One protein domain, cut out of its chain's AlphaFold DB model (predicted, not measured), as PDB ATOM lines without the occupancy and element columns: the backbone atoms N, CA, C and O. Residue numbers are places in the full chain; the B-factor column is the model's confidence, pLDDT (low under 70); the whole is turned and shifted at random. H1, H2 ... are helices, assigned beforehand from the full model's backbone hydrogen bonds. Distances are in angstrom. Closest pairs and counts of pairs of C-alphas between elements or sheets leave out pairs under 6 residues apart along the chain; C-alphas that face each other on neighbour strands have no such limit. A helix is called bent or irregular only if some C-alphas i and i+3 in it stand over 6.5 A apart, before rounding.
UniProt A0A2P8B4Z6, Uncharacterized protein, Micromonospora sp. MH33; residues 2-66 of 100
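What this domain is: This is residues 2 to 66 of the 100 residues of an uncharacterized protein of Micromonospora sp. MH33 (UniProt A0A2P8B4Z6). Two helices cross at nearly a right angle, H1 over H2, and a long unnamed link loops out beyond the first residues of H2 before the chain returns into that helix. The length comes from this link at one end and from the tail of residues 2 to 7 at the other, while residues 18 to 23 and 57 to 66 stick out. The printed part has 65 residues with two named helices, H1 then H2, and no named strand; the class is all helix. The whole is loose, with a radius of gyration of the C-alphas of 13.8 A, and spans 44 by 20 by 19 A.

Where its parts are: H1 is residues 8 to 21, 19.7 A from first to last C-alpha, and begins at C-alpha 8 at (117.137, 108.147, 192.605). H2 is residues 44 to 63, 27.5 A long, from C-alpha 44 at (117.173, 122.549, 191.648) to C-alpha 63 at (124.376, 102.466, 174.318). H2 has a kink of 26 degrees near residue 55 and is irregular, but only just: C-alphas 56 and 59 are 6.7 A apart.

How they stand to each other: H1 and H2 touch, and H2 does so with residues 48 to 52 alone. Their closest C-alphas, those of Leu 11 and Arg 52, are 6.5 A apart. Their lines are about perpendicular, at 87 degrees. In H1 every O i to N i+4 pair is within hydrogen-bond range; in H2, 13 of 16 are.

The domain as a whole: The two C-alphas farthest apart, those of Ala 2 and Glu 38, are 46.6 A apart. The printed part has no cut. The link from H1 to H2, residues 22 to 43, is long. The mean pLDDT of the printed part is 92.3, and residue 2 is under 70.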
ATOM      1  N   ALA A   2     119.536  89.692 187.354       53.41
ATOM      2  CA  ALA A   2     119.030  90.939 186.788       53.41
ATOM      3  C   ALA A   2     119.808  92.103 187.415       53.41
ATOM      4  O   ALA A   2     120.050  92.098 188.622       53.41
ATOM      5  N   LEU A   3     120.251  93.056 186.597       73.62
ATOM      6  CA  LEU A   3     120.840  94.292 187.098       73.62
ATOM      7  C   LEU A   3     119.701  95.140 187.665       73.62
ATOM      8  O   LEU A   3     118.767  95.475 186.934       73.62
ATOM      9  N   ASN A   4     119.758  95.466 188.956       84.06
ATOM     10  CA  ASN A   4     118.800  96.399 189.532       84.06
ATOM     11  C   ASN A   4     119.053  97.791 188.940       84.06
ATOM     12  O   ASN A   4     120.206  98.233 188.908       84.06
ATOM     13  N   PRO A   5     118.011  98.491 188.459       84.75
ATOM     14  CA  PRO A   5     118.178  99.853 187.987       84.75
ATOM     15  C   PRO A   5     118.613 100.757 189.154       84.75
ATOM     16  O   PRO A   5     118.154 100.546 190.279       84.75
ATOM     17  N   PRO A   6     119.441 101.787 188.900       91.38
ATOM     18  CA  PRO A   6     119.862 102.720 189.938       91.38
ATOM     19  C   PRO A   6     118.669 103.398 190.614       91.38
ATOM     20  O   PRO A   6     117.691 103.792 189.959       91.38
ATOM     21  N   THR A   7     118.769 103.579 191.921       95.00
ATOM     22  CA  THR A   7     117.843 104.389 192.713       95.00
ATOM     23  C   THR A   7     118.025 105.878 192.414       95.00
ATOM     24  O   THR A   7     119.028 106.313 191.848       95.00
ATOM     25  N   ASP A   8     117.048 106.697 192.798       96.06
ATOM     26  CA  ASP A   8     117.137 108.147 192.605       96.06
ATOM     27  C   ASP A   8     118.265 108.791 193.417       96.06
ATOM     28  O   ASP A   8     118.898 109.732 192.943       96.06
ATOM     29  N   ALA A   9     118.554 108.265 194.609       96.56
ATOM     30  CA  ALA A   9     119.652 108.745 195.439       96.56
ATOM     31  C   ALA A   9     121.012 108.491 194.769       96.56
ATOM     32  O   ALA A   9     121.837 109.399 194.685       96.56
ATOM     33  N   GLU A  10     121.216 107.292 194.220       96.56
ATOM     34  CA  GLU A  10     122.438 106.943 193.483       96.56
ATOM     35  C   GLU A  10     122.598 107.799 192.222       96.56
ATOM     36  O   GLU A  10     123.688 108.309 191.951       96.56
ATOM     37  N   LEU A  11     121.509 108.027 191.478       96.31
ATOM     38  CA  LEU A  11     121.545 108.922 190.321       96.31
ATOM     39  C   LEU A  11     121.864 110.363 190.723       96.31
ATOM     40  O   LEU A  11     122.646 111.013 190.036       96.31
ATOM     41  N   ASN A  12     121.319 110.863 191.832       97.25
ATOM     42  CA  ASN A  12     121.622 112.211 192.310       97.25
ATOM     43  C   ASN A  12     123.107 112.373 192.665       97.25
ATOM     44  O   ASN A  12     123.690 113.407 192.338       97.25
ATOM     45  N   VAL A  13     123.734 111.362 193.279       97.50
ATOM     46  CA  VAL A  13     125.181 111.367 193.562       97.50
ATOM     47  C   VAL A  13     125.981 111.452 192.264       97.50
ATOM     48  O   VAL A  13     126.838 112.326 192.127       97.50
ATOM     49  N   LEU A  14     125.666 110.596 191.286       96.06
ATOM     50  CA  LEU A  14     126.317 110.606 189.974       96.06
ATOM     51  C   LEU A  14     126.156 111.960 189.269       96.06
ATOM     52  O   LEU A  14     127.130 112.511 188.759       96.06
ATOM     53  N   ILE A  15     124.933 112.493 189.241       97.19
ATOM     54  CA  ILE A  15     124.609 113.763 188.586       97.19
ATOM     55  C   ILE A  15     125.393 114.903 189.233       97.19
ATOM     56  O   ILE A  15     126.082 115.630 188.524       97.19
ATOM     57  N   ARG A  16     125.358 115.036 190.565       96.88
ATOM     58  CA  ARG A  16     126.083 116.100 191.279       96.88
ATOM     59  C   ARG A  16     127.588 116.014 191.046       96.88
ATOM     60  O   ARG A  16     128.207 117.026 190.733       96.88
ATOM     61  N   ALA A  17     128.164 114.813 191.106       97.44
ATOM     62  CA  ALA A  17     129.579 114.612 190.805       97.44
ATOM     63  C   ALA A  17     129.922 115.011 189.360       97.44
ATOM     64  O   ALA A  17     130.947 115.649 189.113       97.44
ATOM     65  N   ARG A  18     129.059 114.674 188.393       96.81
ATOM     66  CA  ARG A  18     129.281 115.008 186.983       96.81
ATOM     67  C   ARG A  18     129.160 116.503 186.713       96.81
ATOM     68  O   ARG A  18     129.968 117.027 185.955       96.81
ATOM     69  N   LEU A  19     128.185 117.172 187.324       97.12
ATOM     70  CA  LEU A  19     128.017 118.621 187.225       97.12
ATOM     71  C   LEU A  19     129.222 119.350 187.829       97.12
ATOM     72  O   LEU A  19     129.825 120.176 187.147       97.12
ATOM     73  N   ALA A  20     129.659 118.956 189.028       96.12
ATOM     74  CA  ALA A  20     130.841 119.528 189.671       96.12
ATOM     75  C   ALA A  20     132.113 119.357 188.822       96.12
ATOM     76  O   ALA A  20     132.896 120.291 188.679       96.12
ATOM     77  N   ALA A  21     132.297 118.194 188.185       97.44
ATOM     78  CA  ALA A  21     133.421 117.956 187.275       97.44
ATOM     79  C   ALA A  21     133.399 118.848 186.017       97.44
ATOM     80  O   ALA A  21     134.443 119.082 185.415       97.44
ATOM     81  N   LEU A  22     132.221 119.336 185.617       97.06
ATOM     82  CA  LEU A  22     132.043 120.301 184.528       97.06
ATOM     83  C   LEU A  22     132.094 121.759 185.019       97.06
ATOM     84  O   LEU A  22     131.910 122.670 184.217       97.06
ATOM     85  N   GLY A  23     132.327 121.985 186.316       96.38
ATOM     86  CA  GLY A  23     132.303 123.312 186.932       96.38
ATOM     87  C   GLY A  23     130.897 123.897 187.097       96.38
ATOM     88  O   GLY A  23     130.764 125.102 187.281       96.38
ATOM     89  N   ILE A  24     129.849 123.070 187.016       95.69
ATOM     90  CA  ILE A  24     128.459 123.492 187.214       95.69
ATOM     91  C   ILE A  24     128.094 123.275 188.682       95.69
ATOM     92  O   ILE A  24     128.006 122.135 189.145       95.69
ATOM     93  N   ASP A  25     127.853 124.373 189.394       93.75
ATOM     94  CA  ASP A  25     127.348 124.359 190.763       93.75
ATOM     95  C   ASP A  25     125.812 124.405 190.764       93.75
ATOM     96  O   ASP A  25     125.199 125.391 190.354       93.75
ATOM     97  N   LEU A  26     125.186 123.308 191.203       93.75
ATOM     98  CA  LEU A  26     123.728 123.182 191.261       93.75
ATOM     99  C   LEU A  26     123.119 124.082 192.342       93.75
ATOM    100  O   LEU A  26     121.964 124.486 192.214       93.75
ATOM    101  N   ASP A  27     123.884 124.412 193.380       93.56
ATOM    102  CA  ASP A  27     123.381 125.178 194.517       93.56
ATOM    103  C   ASP A  27     123.210 126.675 194.166       93.56
ATOM    104  O   ASP A  27     122.571 127.412 194.912       93.56
ATOM    105  N   GLN A  28     123.681 127.107 192.984       92.44
ATOM    106  CA  GLN A  28     123.384 128.424 192.395       92.44
ATOM    107  C   GLN A  28     121.943 128.554 191.882       92.44
ATOM    108  O   GLN A  28     121.496 129.659 191.578       92.44
ATOM    109  N   LEU A  29     121.216 127.442 191.729       93.81
ATOM    110  CA  LEU A  29     119.825 127.468 191.284       93.81
ATOM    111  C   LEU A  29     118.861 127.671 192.463       93.81
ATOM    112  O   LEU A  29     119.173 127.266 193.587       93.81
ATOM    113  N   PRO A  30     117.654 128.214 192.219       94.25
ATOM    114  CA  PRO A  30     116.629 128.342 193.247       94.25
ATOM    115  C   PRO A  30     116.278 126.985 193.876       94.25
ATOM    116  O   PRO A  30     116.155 125.985 193.157       94.25
ATOM    117  N   PRO A  31     116.081 126.913 195.202       94.31
ATOM    118  CA  PRO A  31     115.676 125.676 195.852       94.31
ATOM    119  C   PRO A  31     114.266 125.246 195.419       94.31
ATOM    120  O   PRO A  31     113.407 126.069 195.103       94.31
ATOM    121  N   GLY A  32     114.009 123.939 195.464       94.50
ATOM    122  CA  GLY A  32     112.715 123.359 195.103       94.50
ATOM    123  C   GLY A  32     112.530 123.168 193.596       94.50
ATOM    124  O   GLY A  32     113.496 123.067 192.835       94.50
ATOM    125  N   SER A  33     111.274 123.056 193.168       94.12
ATOM    126  CA  SER A  33     110.891 122.728 191.786       94.12
ATOM    127  C   SER A  33     110.319 123.909 190.994       94.12
ATOM    128  O   SER A  33     110.291 123.859 189.761       94.12
ATOM    129  N   ALA A  34     109.888 124.973 191.674       94.81
ATOM    130  CA  ALA A  34     109.338 126.156 191.027       94.81
ATOM    131  C   ALA A  34     110.434 126.921 190.262       94.81
ATOM    132  O   ALA A  34     111.553 127.039 190.764       94.81
ATOM    133  N   PRO A  35     110.141 127.428 189.053       93.75
ATOM    134  CA  PRO A  35     111.055 128.325 188.366       93.75
ATOM    135  C   PRO A  35     111.138 129.670 189.097       93.75
ATOM    136  O   PRO A  35     110.161 130.126 189.697       93.75
ATOM    137  N   ASP A  36     112.297 130.311 189.008       93.06
ATOM    138  CA  ASP A  36     112.497 131.674 189.484       93.06
ATOM    139  C   ASP A  36     111.573 132.650 188.730       93.06
ATOM    140  O   ASP A  36     111.569 132.642 187.495       93.06
ATOM    141  N   PRO A  37     110.784 133.488 189.426       93.25
ATOM    142  CA  PRO A  37     109.800 134.353 188.780       93.25
ATOM    143  C   PRO A  37     110.417 135.500 187.969       93.25
ATOM    144  O   PRO A  37     109.747 136.025 187.081       93.25
ATOM    145  N   GLU A  38     111.659 135.903 188.256       93.88
ATOM    146  CA  GLU A  38     112.308 137.040 187.592       93.88
ATOM    147  C   GLU A  38     113.112 136.607 186.360       93.88
ATOM    148  O   GLU A  38     113.037 137.230 185.302       93.88
ATOM    149  N   THR A  39     113.870 135.519 186.481       91.81
ATOM    150  CA  THR A  39     114.798 135.025 185.455       91.81
ATOM    151  C   THR A  39     114.258 133.831 184.672       91.81
ATOM    152  O   THR A  39     114.780 133.512 183.604       91.81
ATOM    153  N   GLY A  40     113.238 133.140 185.192       92.81
ATOM    154  CA  GLY A  40     112.736 131.883 184.633       92.81
ATOM    155  C   GLY A  40     113.658 130.682 184.868       92.81
ATOM    156  O   GLY A  40     113.417 129.611 184.306       92.81
ATOM    157  N   SER A  41     114.712 130.838 185.675       93.00
ATOM    158  CA  SER A  41     115.667 129.764 185.965       93.00
ATOM    159  C   SER A  41     114.961 128.577 186.629       93.00
ATOM    160  O   SER A  41     114.171 128.784 187.549       93.00
ATOM    161  N   PRO A  42     115.215 127.327 186.206       95.62
ATOM    162  CA  PRO A  42     114.563 126.168 186.802       95.62
ATOM    163  C   PRO A  42     115.034 125.958 188.244       95.62
ATOM    164  O   PRO A  42     116.210 126.150 188.555       95.62
ATOM    165  N   GLY A  43     114.133 125.485 189.104       96.19
ATOM    166  CA  GLY A  43     114.505 125.046 190.445       96.19
ATOM    167  C   GLY A  43     115.417 123.810 190.428       96.19
ATOM    168  O   GLY A  43     115.379 122.990 189.500       96.19
ATOM    169  N   GLN A  44     116.224 123.655 191.476       95.69
ATOM    170  CA  GLN A  44     117.173 122.549 191.648       95.69
ATOM    171  C   GLN A  44     116.529 121.166 191.461       95.69
ATOM    172  O   GLN A  44     117.088 120.295 190.787       95.69
ATOM    173  N   GLU A  45     115.344 120.945 192.036       96.12
ATOM    174  CA  GLU A  45     114.657 119.652 191.972       96.12
ATOM    175  C   GLU A  45     114.174 119.333 190.557       96.12
ATOM    176  O   GLU A  45     114.247 118.180 190.125       96.12
ATOM    177  N   SER A  46     113.742 120.355 189.816       96.19
ATOM    178  CA  SER A  46     113.311 120.224 188.423       96.19
ATOM    179  C   SER A  46     114.480 119.844 187.513       96.19
ATOM    180  O   SER A  46     114.343 118.956 186.668       96.19
ATOM    181  N   VAL A  47     115.664 120.428 187.738       96.38
ATOM    182  CA  VAL A  47     116.894 120.036 187.031       96.38
ATOM    183  C   VAL A  47     117.285 118.596 187.361       96.38
ATOM    184  O   VAL A  47     117.506 117.800 186.447       96.38
ATOM    185  N   LEU A  48     117.308 118.216 188.643       97.38
ATOM    186  CA  LEU A  48     117.625 116.840 189.045       97.38
ATOM    187  C   LEU A  48     116.622 115.826 188.486       97.38
ATOM    188  O   LEU A  48     117.021 114.748 188.047       97.38
ATOM    189  N   ALA A  49     115.327 116.141 188.479       97.19
ATOM    190  CA  ALA A  49     114.300 115.285 187.893       97.19
ATOM    191  C   ALA A  49     114.505 115.096 186.381       97.19
ATOM    192  O   ALA A  49     114.475 113.963 185.895       97.19
ATOM    193  N   SER A  50     114.783 116.180 185.652       96.56
ATOM    194  CA  SER A  50     115.056 116.137 184.211       96.56
ATOM    195  C   SER A  50     116.302 115.308 183.885       96.56
ATOM    196  O   SER A  50     116.256 114.405 183.049       96.56
ATOM    197  N   LEU A  51     117.401 115.521 184.616       96.75
ATOM    198  CA  LEU A  51     118.649 114.778 184.419       96.75
ATOM    199  C   LEU A  51     118.502 113.290 184.760       96.75
ATOM    200  O   LEU A  51     119.026 112.441 184.038       96.75
ATOM    201  N   ARG A  52     117.742 112.943 185.807       96.75
ATOM    202  CA  ARG A  52     117.404 111.541 186.101       96.75
ATOM    203  C   ARG A  52     116.594 110.910 184.974       96.75
ATOM    204  O   ARG A  52     116.910 109.796 184.560       96.75
ATOM    205  N   SER A  53     115.584 111.616 184.466       95.56
ATOM    206  CA  SER A  53     114.779 111.158 183.329       95.56
ATOM    207  C   SER A  53     115.657 110.888 182.103       95.56
ATOM    208  O   SER A  53     115.595 109.806 181.519       95.56
ATOM    209  N   PHE A  54     116.570 111.812 181.789       94.94
ATOM    210  CA  PHE A  54     117.539 111.659 180.706       94.94
ATOM    211  C   PHE A  54     118.443 110.429 180.884       94.94
ATOM    212  O   PHE A  54     118.581 109.623 179.964       94.94
ATOM    213  N   LEU A  55     119.033 110.232 182.068       93.56
ATOM    214  CA  LEU A  55     119.906 109.078 182.318       93.56
ATOM    215  C   LEU A  55     119.162 107.743 182.193       93.56
ATOM    216  O   LEU A  55     119.714 106.784 181.658       93.56
ATOM    217  N   ARG A  56     117.906 107.685 182.652       92.06
ATOM    218  CA  ARG A  56     117.077 106.474 182.567       92.06
ATOM    219  C   ARG A  56     116.598 106.187 181.141       92.06
ATOM    220  O   ARG A  56     116.541 105.024 180.758       92.06
ATOM    221  N   GLY A  57     116.242 107.218 180.376       90.06
ATOM    222  CA  GLY A  57     115.631 107.059 179.053       90.06
ATOM    223  C   GLY A  57     116.626 107.024 177.895       90.06
ATOM    224  O   GLY A  57     116.460 106.252 176.955       90.06
ATOM    225  N   THR A  58     117.666 107.853 177.943       88.75
ATOM    226  CA  THR A  58     118.492 108.129 176.762       88.75
ATOM    227  C   THR A  58     119.767 107.300 176.734       88.75
ATOM    228  O   THR A  58     120.109 106.744 175.693       88.75
ATOM    229  N   VAL A  59     120.471 107.172 177.862       86.12
ATOM    230  CA  VAL A  59     121.798 106.530 177.882       86.12
ATOM    231  C   VAL A  59     121.717 105.061 177.472       86.12
ATOM    232  O   VAL A  59     122.502 104.622 176.637       86.12
ATOM    233  N   ALA A  60     120.745 104.315 178.000       84.62
ATOM    234  CA  ALA A  60     120.554 102.913 177.637       84.62
ATOM    235  C   ALA A  60     120.190 102.746 176.152       84.62
ATOM    236  O   ALA A  60     120.733 101.869 175.485       84.62
ATOM    237  N   ALA A  61     119.321 103.615 175.624       85.44
ATOM    238  CA  ALA A  61     118.928 103.590 174.218       85.44
ATOM    239  C   ALA A  61     120.116 103.879 173.287       85.44
ATOM    240  O   ALA A  61     120.324 103.155 172.316       85.44
ATOM    241  N   LEU A  62     120.933 104.888 173.609       84.69
ATOM    242  CA  LEU A  62     122.133 105.219 172.838       84.69
ATOM    243  C   LEU A  62     123.202 104.125 172.938       84.69
ATOM    244  O   LEU A  62     123.800 103.768 171.930       84.69
ATOM    245  N   ALA A  63     123.417 103.555 174.125       83.06
ATOM    246  CA  ALA A  63     124.376 102.466 174.318       83.06
ATOM    247  C   ALA A  63     123.968 101.178 173.579       83.06
ATOM    248  O   ALA A  63     124.827 100.383 173.204       83.06
ATOM    249  N   ALA A  64     122.665 100.971 173.376       82.75
ATOM    250  CA  ALA A  64     122.123  99.847 172.622       82.75
ATOM    251  C   ALA A  64     122.017 100.112 171.112       82.75
ATOM    252  O   ALA A  64     121.679  99.191 170.367       82.75
ATOM    253  N   TYR A  65     122.283 101.337 170.650       82.81
ATOM    254  CA  TYR A  65     122.139 101.690 169.243       82.81
ATOM    255  C   TYR A  65     123.090 100.867 168.362       82.81
ATOM    256  O   TYR A  65     124.286 100.752 168.637       82.81
ATOM    257  N   GLN A  66     122.547 100.303 167.284       79.44
ATOM    258  CA  GLN A  66     123.287  99.560 166.266       79.44
ATOM    259  C   GLN A  66     122.972 100.144 164.894       79.44
ATOM    260  O   GLN A  66     121.833 100.536 164.626       79.44
TER     261      GLN A  66